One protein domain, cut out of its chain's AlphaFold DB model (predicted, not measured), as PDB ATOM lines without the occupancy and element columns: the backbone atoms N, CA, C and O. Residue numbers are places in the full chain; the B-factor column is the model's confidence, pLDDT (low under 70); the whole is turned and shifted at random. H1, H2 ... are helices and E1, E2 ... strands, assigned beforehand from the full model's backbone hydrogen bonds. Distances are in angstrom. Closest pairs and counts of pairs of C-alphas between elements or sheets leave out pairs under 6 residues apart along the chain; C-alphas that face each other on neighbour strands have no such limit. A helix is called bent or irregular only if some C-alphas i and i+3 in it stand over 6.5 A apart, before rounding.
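Overview. This is residues 35 to 137 of the 180 residues of an uncharacterized protein of Planctomycetes bacterium SM23_25 (UniProt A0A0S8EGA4). Seven strands curl into a small closed barrel, with two short helices, H1 and H2, outside it and far from each other. The two longest strands, E1 and E2, form a bent hairpin in the wall, and E3 and E7 join the two runs of strands side by side. The printed part has 103 residues, and the order along the chain is H1, E1, E2, E3, H2, E4, E5, E6, E7. Round the ring run E1, E2, E3, E7, E6, E5, E4 and back to E1, mixed, with only E3 and E7 parallel. The class is mostly strand, and the whole is compact and rounded, with a radius of gyration of the C-alphas of 12.5 A and spans of 37 by 28 by 25 A.

Along the chain. H1, residues 35 to 40, begins at C-alpha 35 (-42.164, 50.477, -3.816) and is 9.2 A long. E1, residues 43 to 53, is 26.2 A long and bends by 73 degrees at residue 50. E2, residues 58 to 68, is 26.0 A long and bends by 73 degrees at residue 64. E3 is residues 81 to 85, 13.2 A, and H2 residues 92 to 95, 5.1 A. E4 is residues 101 to 106, 16.1 A; E5 residues 111 to 115, 12.9 A; E6 residues 118 to 123, 16.3 A. E7, residues 130 to 135, is 14.2 A long and ends at C-alpha 135 (-24.778, 42.448, -10.559).

Arrangement. H1 is on the barrel, outside it, at a height over the sheet of 8.8 A. It lies over E4, along the strands at 8 degrees on the local plane; its closest C-alphas there are Val 37 and Phe 105, 7.0 A. In H1, 1 of 2 O i to N i+4 pairs is within hydrogen-bond range; H2 is too short for such a pair. E1, E2 and E3 form a meander, each strand the antiparallel neighbour of the one before; N 46 and O 65 are 2.8 A apart, N 59 and O 84 2.8 A. H2 is on the barrel, outside it, over none of its strands, at a height of 5.5 A. E4, E5, E6 and E7 form a second meander, with N 105 and O 112 at 2.8 A, N 113 and O 120 at 2.8 A, and N 133 and O 121 at 2.8 A. E7 is parallel to E3, N 85 and O 130 at 2.8 A; E4 is antiparallel to E1, N 47 and O 102 at 2.9 A.

Size, cuts and confidence. The C-alphas farthest apart, Ala 55 and Lys 72, are 37.5 A apart. The printed part has no cut. The link E2 to E3 is long. Mean pLDDT of the printed part is 86.3; residues 35 to 40, 69 to 71, 77 and 126 to 127 are under 70.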
ATOM      1  N   ALA A  35     -41.514  49.161  -3.803       50.97
ATOM      2  CA  ALA A  35     -42.164  50.477  -3.816       50.97
ATOM      3  C   ALA A  35     -41.213  51.631  -4.184       50.97
ATOM      4  O   ALA A  35     -41.627  52.633  -4.763       50.97
ATOM      5  N   GLN A  36     -39.926  51.480  -3.887       51.53
ATOM      6  CA  GLN A  36     -38.898  52.482  -4.146       51.53
ATOM      7  C   GLN A  36     -38.317  52.426  -5.565       51.53
ATOM      8  O   GLN A  36     -38.060  53.477  -6.151       51.53
ATOM      9  N   VAL A  37     -38.112  51.229  -6.125       55.09
ATOM     10  CA  VAL A  37     -37.681  51.065  -7.526       55.09
ATOM     11  C   VAL A  37     -38.840  51.443  -8.447       55.09
ATOM     12  O   VAL A  37     -38.633  52.153  -9.428       55.09
ATOM     13  N   TYR A  38     -40.070  51.085  -8.055       58.75
ATOM     14  CA  TYR A  38     -41.328  51.527  -8.659       58.75
ATOM     15  C   TYR A  38     -41.434  53.060  -8.777       58.75
ATOM     16  O   TYR A  38     -41.872  53.540  -9.816       58.75
ATOM     17  N   LYS A  39     -41.028  53.822  -7.745       60.91
ATOM     18  CA  LYS A  39     -41.073  55.304  -7.726       60.91
ATOM     19  C   LYS A  39     -40.085  55.972  -8.682       60.91
ATOM     20  O   LYS A  39     -40.270  57.118  -9.060       60.91
ATOM     21  N   THR A  40     -38.990  55.297  -9.017       64.94
ATOM     22  CA  THR A  40     -37.980  55.829  -9.948       64.94
ATOM     23  C   THR A  40     -38.135  55.277 -11.361       64.94
ATOM     24  O   THR A  40     -37.555  55.816 -12.305       64.94
ATOM     25  N   ALA A  41     -38.888  54.186 -11.503       72.81
ATOM     26  CA  ALA A  41     -39.155  53.549 -12.774       72.81
ATOM     27  C   ALA A  41     -40.276  54.294 -13.498       72.81
ATOM     28  O   ALA A  41     -41.419  54.300 -13.061       72.81
ATOM     29  N   GLN A  42     -39.956  54.871 -14.648       82.56
ATOM     30  CA  GLN A  42     -40.935  55.489 -15.538       82.56
ATOM     31  C   GLN A  42     -41.938  54.465 -16.071       82.56
ATOM     32  O   GLN A  42     -43.098  54.789 -16.293       82.56
ATOM     33  N   ASN A  43     -41.462  53.242 -16.318       85.00
ATOM     34  CA  ASN A  43     -42.264  52.109 -16.757       85.00
ATOM     35  C   ASN A  43     -41.678  50.818 -16.198       85.00
ATOM     36  O   ASN A  43     -40.483  50.741 -15.892       85.00
ATOM     37  N   ILE A  44     -42.504  49.780 -16.132       88.31
ATOM     38  CA  ILE A  44     -42.068  48.447 -15.719       88.31
ATOM     39  C   ILE A  44     -42.500  47.443 -16.755       88.31
ATOM     40  O   ILE A  44     -43.672  47.350 -17.100       88.31
ATOM     41  N   ILE A  45     -41.526  46.703 -17.260       90.75
ATOM     42  CA  ILE A  45     -41.724  45.711 -18.299       90.75
ATOM     43  C   ILE A  45     -41.622  44.345 -17.643       90.75
ATOM     44  O   ILE A  45     -40.589  43.999 -17.073       90.75
ATOM     45  N   ILE A  46     -42.682  43.558 -17.751       91.06
ATOM     46  CA  ILE A  46     -42.698  42.151 -17.374       91.06
ATOM     47  C   ILE A  46     -42.641  41.351 -18.668       91.06
ATOM     48  O   ILE A  46     -43.519  41.454 -19.529       91.06
ATOM     49  N   ALA A  47     -41.599  40.546 -18.809       94.75
ATOM     50  CA  ALA A  47     -41.356  39.731 -19.981       94.75
ATOM     51  C   ALA A  47     -41.056  38.284 -19.587       94.75
ATOM     52  O   ALA A  47     -40.747  37.974 -18.437       94.75
ATOM     53  N   LYS A  48     -41.153  37.390 -20.569       95.56
ATOM     54  CA  LYS A  48     -40.680  36.011 -20.450       95.56
ATOM     55  C   LYS A  48     -39.499  35.791 -21.368       95.56
ATOM     56  O   LYS A  48     -39.501  36.289 -22.490       95.56
ATOM     57  N   VAL A  49     -38.522  35.009 -20.941       97.19
ATOM     58  CA  VAL A  49     -37.438  34.569 -21.821       97.19
ATOM     59  C   VAL A  49     -38.039  33.712 -22.939       97.19
ATOM     60  O   VAL A  49     -38.695  32.709 -22.684       97.19
ATOM     61  N   GLY A  50     -37.843  34.111 -24.190       96.88
ATOM     62  CA  GLY A  50     -38.186  33.307 -25.359       96.88
ATOM     63  C   GLY A  50     -37.045  32.368 -25.739       96.88
ATOM     64  O   GLY A  50     -37.254  31.172 -25.909       96.88
ATOM     65  N   ALA A  51     -35.829  32.908 -25.836       97.31
ATOM     66  CA  ALA A  51     -34.623  32.152 -26.161       97.31
ATOM     67  C   ALA A  51     -33.384  32.802 -25.535       97.31
ATOM     68  O   ALA A  51     -33.357  34.017 -25.339       97.31
ATOM     69  N   VAL A  52     -32.353  31.999 -25.273       97.00
ATOM     70  CA  VAL A  52     -31.045  32.459 -24.789       97.00
ATOM     71  C   VAL A  52     -29.977  32.030 -25.790       97.00
ATOM     72  O   VAL A  52     -29.864  30.851 -26.115       97.00
ATOM     73  N   ASP A  53     -29.196  32.986 -26.279       95.94
ATOM     74  CA  ASP A  53     -28.023  32.771 -27.121       95.94
ATOM     75  C   ASP A  53     -26.775  33.037 -26.271       95.94
ATOM     76  O   ASP A  53     -26.297  34.169 -26.150       95.94
ATOM     77  N   ALA A  54     -26.259  31.982 -25.636       93.69
ATOM     78  CA  ALA A  54     -25.085  32.079 -24.771       93.69
ATOM     79  C   ALA A  54     -23.822  32.514 -25.536       93.69
ATOM     80  O   ALA A  54     -22.962  33.178 -24.961       93.69
ATOM     81  N   ALA A  55     -23.722  32.191 -26.831       93.19
ATOM     82  CA  ALA A  55     -22.581  32.573 -27.659       93.19
ATOM     83  C   ALA A  55     -22.575  34.082 -27.933       93.19
ATOM     84  O   ALA A  55     -21.531  34.726 -27.831       93.19
ATOM     85  N   LYS A  56     -23.749  34.661 -28.215       93.06
ATOM     86  CA  LYS A  56     -23.913  36.116 -28.357       93.06
ATOM     87  C   LYS A  56     -24.078  36.853 -27.030       93.06
ATOM     88  O   LYS A  56     -24.101  38.079 -27.039       93.06
ATOM     89  N   LYS A  57     -24.191  36.130 -25.911       94.94
ATOM     90  CA  LYS A  57     -24.519  36.672 -24.584       94.94
ATOM     91  C   LYS A  57     -25.802  37.504 -24.620       94.94
ATOM     92  O   LYS A  57     -25.852  38.606 -24.091       94.94
ATOM     93  N   GLN A  58     -26.836  36.988 -25.274       95.50
ATOM     94  CA  GLN A  58     -28.110  37.684 -25.436       95.50
ATOM     95  C   GLN A  58     -29.279  36.783 -25.051       95.50
ATOM     96  O   GLN A  58     -29.238  35.572 -25.258       95.50
ATOM     97  N   ALA A  59     -30.342  37.382 -24.529       96.69
ATOM     98  CA  ALA A  59     -31.632  36.733 -24.359       96.69
ATOM     99  C   ALA A  59     -32.713  37.513 -25.113       96.69
ATOM    100  O   ALA A  59     -32.837  38.728 -24.963       96.69
ATOM    101  N   ASN A  60     -33.521  36.798 -25.891       96.88
ATOM    102  CA  ASN A  60     -34.739  37.342 -26.471       96.88
ATOM    103  C   ASN A  60     -35.841  37.221 -25.430       96.88
ATOM    104  O   ASN A  60     -36.135  36.119 -24.967       96.88
ATOM    105  N   LEU A  61     -36.460  38.336 -25.077       96.31
ATOM    106  CA  LEU A  61     -37.580  38.395 -24.158       96.31
ATOM    107  C   LEU A  61     -38.854  38.678 -24.946       96.31
ATOM    108  O   LEU A  61     -38.867  39.513 -25.845       96.31
ATOM    109  N   ARG A  62     -39.945  38.015 -24.591       94.62
ATOM    110  CA  ARG A  62     -41.280  38.335 -25.082       94.62
ATOM    111  C   ARG A  62     -41.993  39.156 -24.023       94.62
ATOM    112  O   ARG A  62     -42.253  38.651 -22.929       94.62
ATOM    113  N   GLU A  63     -42.269  40.419 -24.328       89.69
ATOM    114  CA  GLU A  63     -43.003  41.291 -23.419       89.69
ATOM    115  C   GLU A  63     -44.409  40.736 -23.189       89.69
ATOM    116  O   GLU A  63     -45.179  40.557 -24.131       89.69
ATOM    117  N   ALA A  64     -44.738  40.480 -21.926       84.62
ATOM    118  CA  ALA A  64     -46.068  40.057 -21.521       84.62
ATOM    119  C   ALA A  64     -46.927  41.271 -21.146       84.62
ATOM    120  O   ALA A  64     -48.079  41.372 -21.559       84.62
ATOM    121  N   VAL A  65     -46.358  42.187 -20.359       85.12
ATOM    122  CA  VAL A  65     -47.059  43.343 -19.795       85.12
ATOM    123  C   VAL A  65     -46.082  44.508 -19.667       85.12
ATOM    124  O   VAL A  65     -44.955  44.320 -19.215       85.12
ATOM    125  N   THR A  66     -46.531  45.718 -19.994       84.50
ATOM    126  CA  THR A  66     -45.897  46.950 -19.512       84.50
ATOM    127  C   THR A  66     -46.840  47.627 -18.527       84.50
ATOM    128  O   THR A  66     -48.049  47.658 -18.743       84.50
ATOM    129  N   MET A  67     -46.300  48.179 -17.451       84.19
ATOM    130  CA  MET A  67     -47.037  48.937 -16.447       84.19
ATOM    131  C   MET A  67     -46.470  50.353 -16.335       84.19
ATOM    132  O   MET A  67     -45.297  50.580 -16.649       84.19
ATOM    133  N   ASP A  68     -47.311  51.294 -15.916       79.88
ATOM    134  CA  ASP A  68     -46.903  52.662 -15.599       79.88
ATOM    135  C   ASP A  68     -46.037  52.740 -14.330       79.88
ATOM    136  O   ASP A  68     -45.755  51.735 -13.665       79.88
ATOM    137  N   GLU A  69     -45.600  53.957 -14.004       67.50
ATOM    138  CA  GLU A  69     -44.938  54.266 -12.739       67.50
ATOM    139  C   GLU A  69     -45.772  53.713 -11.571       67.50
ATOM    140  O   GLU A  69     -46.979  53.934 -11.479       67.50
ATOM    141  N   LEU A  70     -45.123  52.985 -10.658       66.94
ATOM    142  CA  LEU A  70     -45.759  52.284  -9.530       66.94
ATOM    143  C   LEU A  70     -46.560  51.013  -9.852       66.94
ATOM    144  O   LEU A  70     -47.132  50.437  -8.927       66.94
ATOM    145  N   GLY A  71     -46.599  50.547 -11.103       66.62
ATOM    146  CA  GLY A  71     -47.292  49.301 -11.436       66.62
ATOM    147  C   GLY A  71     -48.806  49.372 -11.209       66.62
ATOM    148  O   GLY A  71     -49.437  48.361 -10.910       66.62
ATOM    149  N   LYS A  72     -49.405  50.564 -11.297       72.88
ATOM    150  CA  LYS A  72     -50.829  50.777 -10.984       72.88
ATOM    151  C   LYS A  72     -51.727  50.528 -12.185       72.88
ATOM    152  O   LYS A  72     -52.884  50.142 -12.025       72.88
ATOM    153  N   LYS A  73     -51.205  50.740 -13.388       78.94
ATOM    154  CA  LYS A  73     -51.930  50.601 -14.642       78.94
ATOM    155  C   LYS A  73     -51.119  49.775 -15.620       78.94
ATOM    156  O   LYS A  73     -49.990  50.111 -15.959       78.94
ATOM    157  N   VAL A  74     -51.751  48.734 -16.149       81.12
ATOM    158  CA  VAL A  74     -51.244  48.036 -17.329       81.12
ATOM    159  C   VAL A  74     -51.362  48.977 -18.528       81.12
ATOM    160  O   VAL A  74     -52.458  49.392 -18.914       81.12
ATOM    161  N   LEU A  75     -50.221  49.336 -19.106       76.62
ATOM    162  CA  LEU A  75     -50.151  49.942 -20.425       76.62
ATOM    163  C   LEU A  75     -50.442  48.842 -21.452       76.62
ATOM    164  O   LEU A  75     -50.077  47.689 -21.236       76.62
ATOM    165  N   LEU A  76     -51.134  49.195 -22.541       72.00
ATOM    166  CA  LEU A  76     -51.583  48.253 -23.577       72.00
ATOM    167  C   LEU A  76     -50.536  47.155 -23.848       72.00
ATOM    168  O   LEU A  76     -49.384  47.517 -24.109       72.00
ATOM    169  N   PRO A  77     -50.908  45.857 -23.806       67.88
ATOM    170  CA  PRO A  77     -49.988  44.771 -24.119       67.88
ATOM    171  C   PRO A  77     -49.352  45.011 -25.485       67.88
ATOM    172  O   PRO A  77     -50.065  45.217 -26.468       67.88
ATOM    173  N   ARG A  78     -48.019  45.031 -25.545       70.62
ATOM    174  CA  ARG A  78     -47.306  45.375 -26.783       70.62
ATOM    175  C   ARG A  78     -46.855  44.162 -27.594       70.62
ATOM    176  O   ARG A  78     -46.391  44.373 -28.705       70.62
ATOM    177  N   ASP A  79     -46.973  42.945 -27.040       78.31
ATOM    178  CA  ASP A  79     -46.475  41.660 -27.590       78.31
ATOM    179  C   ASP A  79     -45.207  41.827 -28.443       78.31
ATOM    180  O   ASP A  79     -45.113  41.370 -29.583       78.31
ATOM    181  N   ARG A  80     -44.238  42.577 -27.905       89.31
ATOM    182  CA  ARG A  80     -42.991  42.883 -28.601       89.31
ATOM    183  C   ARG A  80     -41.890  41.956 -28.129       89.31
ATOM    184  O   ARG A  80     -41.854  41.537 -26.971       89.31
ATOM    185  N   THR A  81     -40.967  41.674 -29.037       92.81
ATOM    186  CA  THR A  81     -39.707  41.025 -28.680       92.81
ATOM    187  C   THR A  81     -38.717  42.094 -28.240       92.81
ATOM    188  O   THR A  81     -38.586  43.118 -28.906       92.81
ATOM    189  N   LEU A  82     -38.051  41.852 -27.119       94.31
ATOM    190  CA  LEU A  82     -36.978  42.670 -26.575       94.31
ATOM    191  C   LEU A  82     -35.690  41.860 -26.576       94.31
ATOM    192  O   LEU A  82     -35.719  40.644 -26.405       94.31
ATOM    193  N   THR A  83     -34.562  42.540 -26.689       96.31
ATOM    194  CA  THR A  83     -33.246  41.925 -26.527       96.31
ATOM    195  C   THR A  83     -32.624  42.386 -25.216       96.31
ATOM    196  O   THR A  83     -32.532  43.586 -24.956       96.31
ATOM    197  N   LEU A  84     -32.178  41.428 -24.405       95.88
ATOM    198  CA  LEU A  84     -31.379  41.659 -23.208       95.88
ATOM    199  C   LEU A  84     -29.942  41.194 -23.463       95.88
ATOM    200  O   LEU A  84     -29.692  40.003 -23.627       95.88
ATOM    201  N   ASP A  85     -29.008  42.135 -23.499       96.12
ATOM    202  CA  ASP A  85     -27.569  41.885 -23.559       96.12
ATOM    203  C   ASP A  85     -27.047  41.549 -22.152       96.12
ATOM    204  O   ASP A  85     -27.192  42.329 -21.209       96.12
ATOM    205  N   LEU A  86     -26.453  40.365 -22.018       95.25
ATOM    206  CA  LEU A  86     -25.978  39.757 -20.776       95.25
ATOM    207  C   LEU A  86     -24.475  39.999 -20.550       95.25
ATOM    208  O   LEU A  86     -23.870  39.350 -19.702       95.25
ATOM    209  N   ALA A  87     -23.834  40.896 -21.307       89.81
ATOM    210  CA  ALA A  87     -22.384  41.102 -21.251       89.81
ATOM    211  C   ALA A  87     -21.843  41.439 -19.849       89.81
ATOM    212  O   ALA A  87     -20.723  41.032 -19.538       89.81
ATOM    213  N   GLY A  88     -22.621  42.138 -19.014       89.88
ATOM    214  CA  GLY A  88     -22.248  42.480 -17.636       89.88
ATOM    215  C   GLY A  88     -22.283  41.317 -16.639       89.88
ATOM    216  O   GLY A  88     -21.772  41.468 -15.534       89.88
ATOM    217  N   ASP A  89     -22.854  40.164 -17.006       92.06
ATOM    218  CA  ASP A  89     -22.786  38.935 -16.207       92.06
ATOM    219  C   ASP A  89     -22.875  37.683 -17.099       92.06
ATOM    220  O   ASP A  89     -23.950  37.230 -17.498       92.06
ATOM    221  N   ALA A  90     -21.720  37.075 -17.382       85.88
ATOM    222  CA  ALA A  90     -21.639  35.877 -18.217       85.88
ATOM    223  C   ALA A  90     -22.309  34.639 -17.587       85.88
ATOM    224  O   ALA A  90     -22.676  33.716 -18.317       85.88
ATOM    225  N   SER A  91     -22.482  34.602 -16.261       91.06
ATOM    226  CA  SER A  91     -23.138  33.481 -15.577       91.06
ATOM    227  C   SER A  91     -24.646  33.458 -15.834       91.06
ATOM    228  O   SER A  91     -25.259  32.389 -15.842       91.06
ATOM    229  N   LEU A  92     -25.242  34.623 -16.110       94.06
ATOM    230  CA  LEU A  92     -26.681  34.770 -16.293       94.06
ATOM    231  C   LEU A  92     -27.205  33.951 -17.482       94.06
ATOM    232  O   LEU A  92     -28.271  33.344 -17.390       94.06
ATOM    233  N   ALA A  93     -26.425  33.842 -18.561       94.75
ATOM    234  CA  ALA A  93     -26.798  33.053 -19.736       94.75
ATOM    235  C   ALA A  93     -27.006  31.558 -19.419       94.75
ATOM    236  O   ALA A  93     -27.865  30.923 -20.020       94.75
ATOM    237  N   GLY A  94     -26.253  30.998 -18.465       94.62
ATOM    238  CA  GLY A  94     -26.412  29.604 -18.030       94.62
ATOM    239  C   GLY A  94     -27.555  29.387 -17.034       94.62
ATOM    240  O   GLY A  94     -27.939  28.247 -16.775       94.62
ATOM    241  N   ARG A  95     -28.093  30.471 -16.464       96.00
ATOM    242  CA  ARG A  95     -29.162  30.441 -15.459       96.00
ATOM    243  C   ARG A  95     -30.543  30.653 -16.070       96.00
ATOM    244  O   ARG A  95     -31.503  30.090 -15.557       96.00
ATOM    245  N   LEU A  96     -30.633  31.428 -17.152       96.81
ATOM    246  CA  LEU A  96     -31.889  31.718 -17.844       96.81
ATOM    247  C   LEU A  96     -32.363  30.554 -18.717       96.81
ATOM    248  O   LEU A  96     -31.586  29.923 -19.435       96.81
ATOM    249  N   ARG A  97     -33.673  30.317 -18.710       96.56
ATOM    250  CA  ARG A  97     -34.364  29.290 -19.492       96.56
ATOM    251  C   ARG A  97     -35.585  29.884 -20.194       96.56
ATOM    252  O   ARG A  97     -36.202  30.806 -19.668       96.56
ATOM    253  N   PRO A  98     -35.986  29.359 -21.367       96.69
ATOM    254  CA  PRO A  98     -37.248  29.742 -21.988       96.69
ATOM    255  C   PRO A  98     -38.431  29.596 -21.021       96.69
ATOM    256  O   PRO A  98     -38.603  28.557 -20.389       96.69
ATOM    257  N   GLY A  99     -39.254  30.636 -20.934       94.62
ATOM    258  CA  GLY A  99     -40.383  30.742 -20.015       94.62
ATOM    259  C   GLY A  99     -40.076  31.484 -18.714       94.62
ATOM    260  O   GLY A  99     -41.029  31.965 -18.094       94.62
ATOM    261  N   ASP A 100     -38.799  31.634 -18.342       95.50
ATOM    262  CA  ASP A 100     -38.400  32.348 -17.128       95.50
ATOM    263  C   ASP A 100     -38.887  33.793 -17.151       95.50
ATOM    264  O   ASP A 100     -38.919  34.455 -18.192       95.50
ATOM    265  N   ALA A 101     -39.250  34.289 -15.976       94.00
ATOM    266  CA  ALA A 101     -39.672  35.661 -15.797       94.00
ATOM    267  C   ALA A 101     -38.479  36.617 -15.794       94.00
ATOM    268  O   ALA A 101     -37.477  36.376 -15.119       94.00
ATOM    269  N   VAL A 102     -38.632  37.742 -16.485       94.62
ATOM    270  CA  VAL A 102     -37.715  38.877 -16.403       94.62
ATOM    271  C   VAL A 102     -38.531  40.133 -16.163       94.62
ATOM    272  O   VAL A 102     -39.507  40.393 -16.870       94.62
ATOM    273  N   VAL A 103     -38.127  40.924 -15.174       92.75
ATOM    274  CA  VAL A 103     -38.745  42.221 -14.885       92.75
ATOM    275  C   VAL A 103     -37.713  43.312 -15.098       92.75
ATOM    276  O   VAL A 103     -36.620  43.246 -14.541       92.75
ATOM    277  N   VAL A 104     -38.057  44.317 -15.898       91.69
ATOM    278  CA  VAL A 104     -37.206  45.475 -16.174       91.69
ATOM    279  C   VAL A 104     -37.869  46.731 -15.631       91.69
ATOM    280  O   VAL A 104     -38.956  47.113 -16.060       91.69
ATOM    281  N   PHE A 105     -37.184  47.393 -14.711       89.75
ATOM    282  CA  PHE A 105     -37.559  48.680 -14.147       89.75
ATOM    283  C   PHE A 105     -36.850  49.773 -14.933       89.75
ATOM    284  O   PHE A 105     -35.630  49.912 -14.862       89.75
ATOM    285  N   VAL A 106     -37.614  50.529 -15.716       87.38
ATOM    286  CA  VAL A 106     -37.092  51.483 -16.698       87.38
ATOM    287  C   VAL A 106     -36.895  52.847 -16.047       87.38
ATOM    288  O   VAL A 106     -37.870  53.553 -15.814       87.38
ATOM    289  N   GLY A 107     -35.655  53.248 -15.775       82.75
ATOM    290  CA  GLY A 107     -35.325  54.633 -15.412       82.75
ATOM    291  C   GLY A 107     -34.833  55.454 -16.611       82.75
ATOM    292  O   GLY A 107     -34.631  54.927 -17.704       82.75
ATOM    293  N   GLN A 108     -34.608  56.758 -16.406       74.75
ATOM    294  CA  GLN A 108     -34.211  57.690 -17.480       74.75
ATOM    295  C   GLN A 108     -32.861  57.371 -18.135       74.75
ATOM    296  O   GLN A 108     -32.679  57.609 -19.326       74.75
ATOM    297  N   ARG A 109     -31.889  56.906 -17.345       79.38
ATOM    298  CA  ARG A 109     -30.507  56.637 -17.799       79.38
ATOM    299  C   ARG A 109     -30.027  55.235 -17.447       79.38
ATOM    300  O   ARG A 109     -29.112  54.716 -18.072       79.38
ATOM    301  N   VAL A 110     -30.639  54.649 -16.429       85.31
ATOM    302  CA  VAL A 110     -30.288  53.368 -15.830       85.31
ATOM    303  C   VAL A 110     -31.600  52.695 -15.448       85.31
ATOM    304  O   VAL A 110     -32.542  53.375 -15.044       85.31
ATOM    305  N   GLY A 111     -31.666  51.382 -15.589       88.94
ATOM    306  CA  GLY A 111     -32.742  50.545 -15.088       88.94
ATOM    307  C   GLY A 111     -32.223  49.473 -14.136       88.94
ATOM    308  O   GLY A 111     -31.015  49.272 -13.996       88.94
ATOM    309  N   ALA A 112     -33.153  48.771 -13.503       90.00
ATOM    310  CA  ALA A 112     -32.865  47.545 -12.771       90.00
ATOM    311  C   ALA A 112     -33.528  46.370 -13.490       90.00
ATOM    312  O   ALA A 112     -34.648  46.493 -13.981       90.00
ATOM    313  N   VAL A 113     -32.847  45.233 -13.552       92.50
ATOM    314  CA  VAL A 113     -33.385  43.994 -14.112       92.50
ATOM    315  C   VAL A 113     -33.407  42.947 -13.012       92.50
ATOM    316  O   VAL A 113     -32.389  42.720 -12.366       92.50
ATOM    317  N   HIS A 114     -34.557  42.311 -12.815       92.69
ATOM    318  CA  HIS A 114     -34.666  41.090 -12.028       92.69
ATOM    319  C   HIS A 114     -34.783  39.901 -12.971       92.69
ATOM    320  O   HIS A 114     -35.717  39.841 -13.779       92.69
ATOM    321  N   ALA A 115     -33.838  38.972 -12.886       94.12
ATOM    322  CA  ALA A 115     -33.783  37.796 -13.742       94.12
ATOM    323  C   ALA A 115     -33.068  36.647 -13.020       94.12
ATOM    324  O   ALA A 115     -32.073  36.877 -12.337       94.12
ATOM    325  N   ALA A 116     -33.563  35.415 -13.181       93.69
ATOM    326  CA  ALA A 116     -33.007  34.220 -12.533       93.69
ATOM    327  C   ALA A 116     -32.756  34.397 -11.017       93.69
ATOM    328  O   ALA A 116     -31.696  34.013 -10.520       93.69
ATOM    329  N   ASP A 117     -33.706  35.016 -10.310       87.44
ATOM    330  CA  ASP A 117     -33.655  35.303  -8.866       87.44
ATOM    331  C   ASP A 117     -32.472  36.183  -8.425       87.44
ATOM    332  O   ASP A 117     -31.966  36.074  -7.309       87.44
ATOM    333  N   ALA A 118     -31.997  37.054  -9.317       88.50
ATOM    334  CA  ALA A 118     -30.966  38.037  -9.023       88.50
ATOM    335  C   ALA A 118     -31.309  39.413  -9.597       88.50
ATOM    336  O   ALA A 118     -32.046  39.549 -10.579       88.50
ATOM    337  N   TRP A 119     -30.731  40.434  -8.971       89.56
ATOM    338  CA  TRP A 119     -30.854  41.829  -9.363       89.56
ATOM    339  C   TRP A 119     -29.626  42.302 -10.128       89.56
ATOM    340  O   TRP A 119     -28.486  41.987  -9.785       89.56
ATOM    341  N   PHE A 120     -29.868  43.111 -11.153       91.69
ATOM    342  CA  PHE A 120     -28.838  43.657 -12.019       91.69
ATOM    343  C   PHE A 120     -29.096  45.122 -12.326       91.69
ATOM    344  O   PHE A 120     -30.240  45.548 -12.487       91.69
ATOM    345  N   GLN A 121     -28.016  45.879 -12.473       90.75
ATOM    346  CA  GLN A 121     -28.071  47.229 -13.002       90.75
ATOM    347  C   GLN A 121     -28.006  47.118 -14.520       90.75
ATOM    348  O   GLN A 121     -27.180  46.378 -15.059       90.75
ATOM    349  N   ALA A 122     -28.864  47.854 -15.213       93.06
ATOM    350  CA  ALA A 122     -28.942  47.824 -16.662       93.06
ATOM    351  C   ALA A 122     -29.015  49.231 -17.252       93.06
ATOM    352  O   ALA A 122     -29.394  50.187 -16.582       93.06
ATOM    353  N   SER A 123     -28.691  49.362 -18.530       92.31
ATOM    354  CA  SER A 123     -28.915  50.590 -19.293       92.31
ATOM    355  C   SER A 123     -29.569  50.283 -20.637       92.31
ATOM    356  O   SER A 123     -29.334  49.204 -21.187       92.31
ATOM    357  N   PRO A 124     -30.327  51.228 -21.210       89.81
ATOM    358  CA  PRO A 124     -30.722  51.137 -22.608       89.81
ATOM    359  C   PRO A 124     -29.494  51.262 -23.530       89.81
ATOM    360  O   PRO A 124     -28.632  52.113 -23.303       89.81
ATOM    361  N   GLY A 125     -29.422  50.453 -24.591       72.88
ATOM    362  CA  GLY A 125     -28.475  50.643 -25.701       72.88
ATOM    363  C   GLY A 125     -27.450  49.524 -25.934       72.88
ATOM    364  O   GLY A 125     -27.247  48.636 -25.112       72.88
ATOM    365  N   GLY A 126     -26.782  49.593 -27.098       59.66
ATOM    366  CA  GLY A 126     -25.750  48.636 -27.529       59.66
ATOM    367  C   GLY A 126     -26.182  47.618 -28.593       59.66
ATOM    368  O   GLY A 126     -25.551  46.573 -28.701       59.66
ATOM    369  N   GLY A 127     -27.244  47.900 -29.359       66.94
ATOM    370  CA  GLY A 127     -27.842  46.952 -30.316       66.94
ATOM    371  C   GLY A 127     -28.892  46.022 -29.695       66.94
ATOM    372  O   GLY A 127     -29.519  45.250 -30.411       66.94
ATOM    373  N   ALA A 128     -29.106  46.139 -28.383       80.06
ATOM    374  CA  ALA A 128     -30.165  45.500 -27.614       80.06
ATOM    375  C   ALA A 128     -31.053  46.566 -26.947       80.06
ATOM    376  O   ALA A 128     -30.622  47.711 -26.769       80.06
ATOM    377  N   ASP A 129     -32.274  46.192 -26.556       92.50
ATOM    378  CA  ASP A 129     -33.177  47.075 -25.808       92.50
ATOM    379  C   ASP A 129     -32.610  47.398 -24.422       92.50
ATOM    380  O   ASP A 129     -32.682  48.541 -23.971       92.50
ATOM    381  N   TRP A 130     -32.004  46.399 -23.774       94.31
ATOM    382  CA  TRP A 130     -31.395  46.515 -22.452       94.31
ATOM    383  C   TRP A 130     -30.053  45.800 -22.401       94.31
ATOM    384  O   TRP A 130     -29.917  44.699 -22.922       94.31
ATOM    385  N   ARG A 131     -29.075  46.397 -21.721       94.75
ATOM    386  CA  ARG A 131     -27.774  45.793 -21.427       94.75
ATOM    387  C   ARG A 131     -27.558  45.712 -19.927       94.75
ATOM    388  O   ARG A 131     -27.611  46.737 -19.252       94.75
ATOM    389  N   ILE A 132     -27.263  44.514 -19.430       94.50
ATOM    390  CA  ILE A 132     -26.773  44.287 -18.072       94.50
ATOM    391  C   ILE A 132     -25.375  44.891 -17.949       94.50
ATOM    392  O   ILE A 132     -24.491  44.592 -18.750       94.50
ATOM    393  N   LEU A 133     -25.188  45.742 -16.943       92.19
ATOM    394  CA  LEU A 133     -23.912  46.380 -16.632       92.19
ATOM    395  C   LEU A 133     -23.135  45.573 -15.595       92.19
ATOM    396  O   LEU A 133     -21.958  45.294 -15.794       92.19
ATOM    397  N   LYS A 134     -23.806  45.208 -14.500       91.00
ATOM    398  CA  LYS A 134     -23.238  44.445 -13.388       91.00
ATOM    399  C   LYS A 134     -24.338  43.859 -12.508       91.00
ATOM    400  O   LYS A 134     -25.488  44.313 -12.554       91.00
ATOM    401  N   ALA A 135     -23.964  42.880 -11.687       88.50
ATOM    402  CA  ALA A 135     -24.778  42.448 -10.559       88.50
ATOM    403  C   ALA A 135     -25.080  43.650  -9.657       88.50
ATOM    404  O   ALA A 135     -24.219  44.498  -9.415       88.50
ATOM    405  N   TYR A 136     -26.319  43.736  -9.193       81.62
ATOM    406  CA  TYR A 136     -26.781  44.822  -8.349       81.62
ATOM    407  C   TYR A 136     -27.175  44.228  -7.009       81.62
ATOM    408  O   TYR A 136     -28.165  43.506  -6.913       81.62
ATOM    409  N   ALA A 137     -26.340  44.470  -5.999       74.62
ATOM    410  CA  ALA A 137     -26.499  43.914  -4.663       74.62
ATOM    411  C   ALA A 137     -27.676  44.595  -3.951       74.62
ATOM    412  O   ALA A 137     -27.502  45.525  -3.165       74.62
TER     413      ALA A 137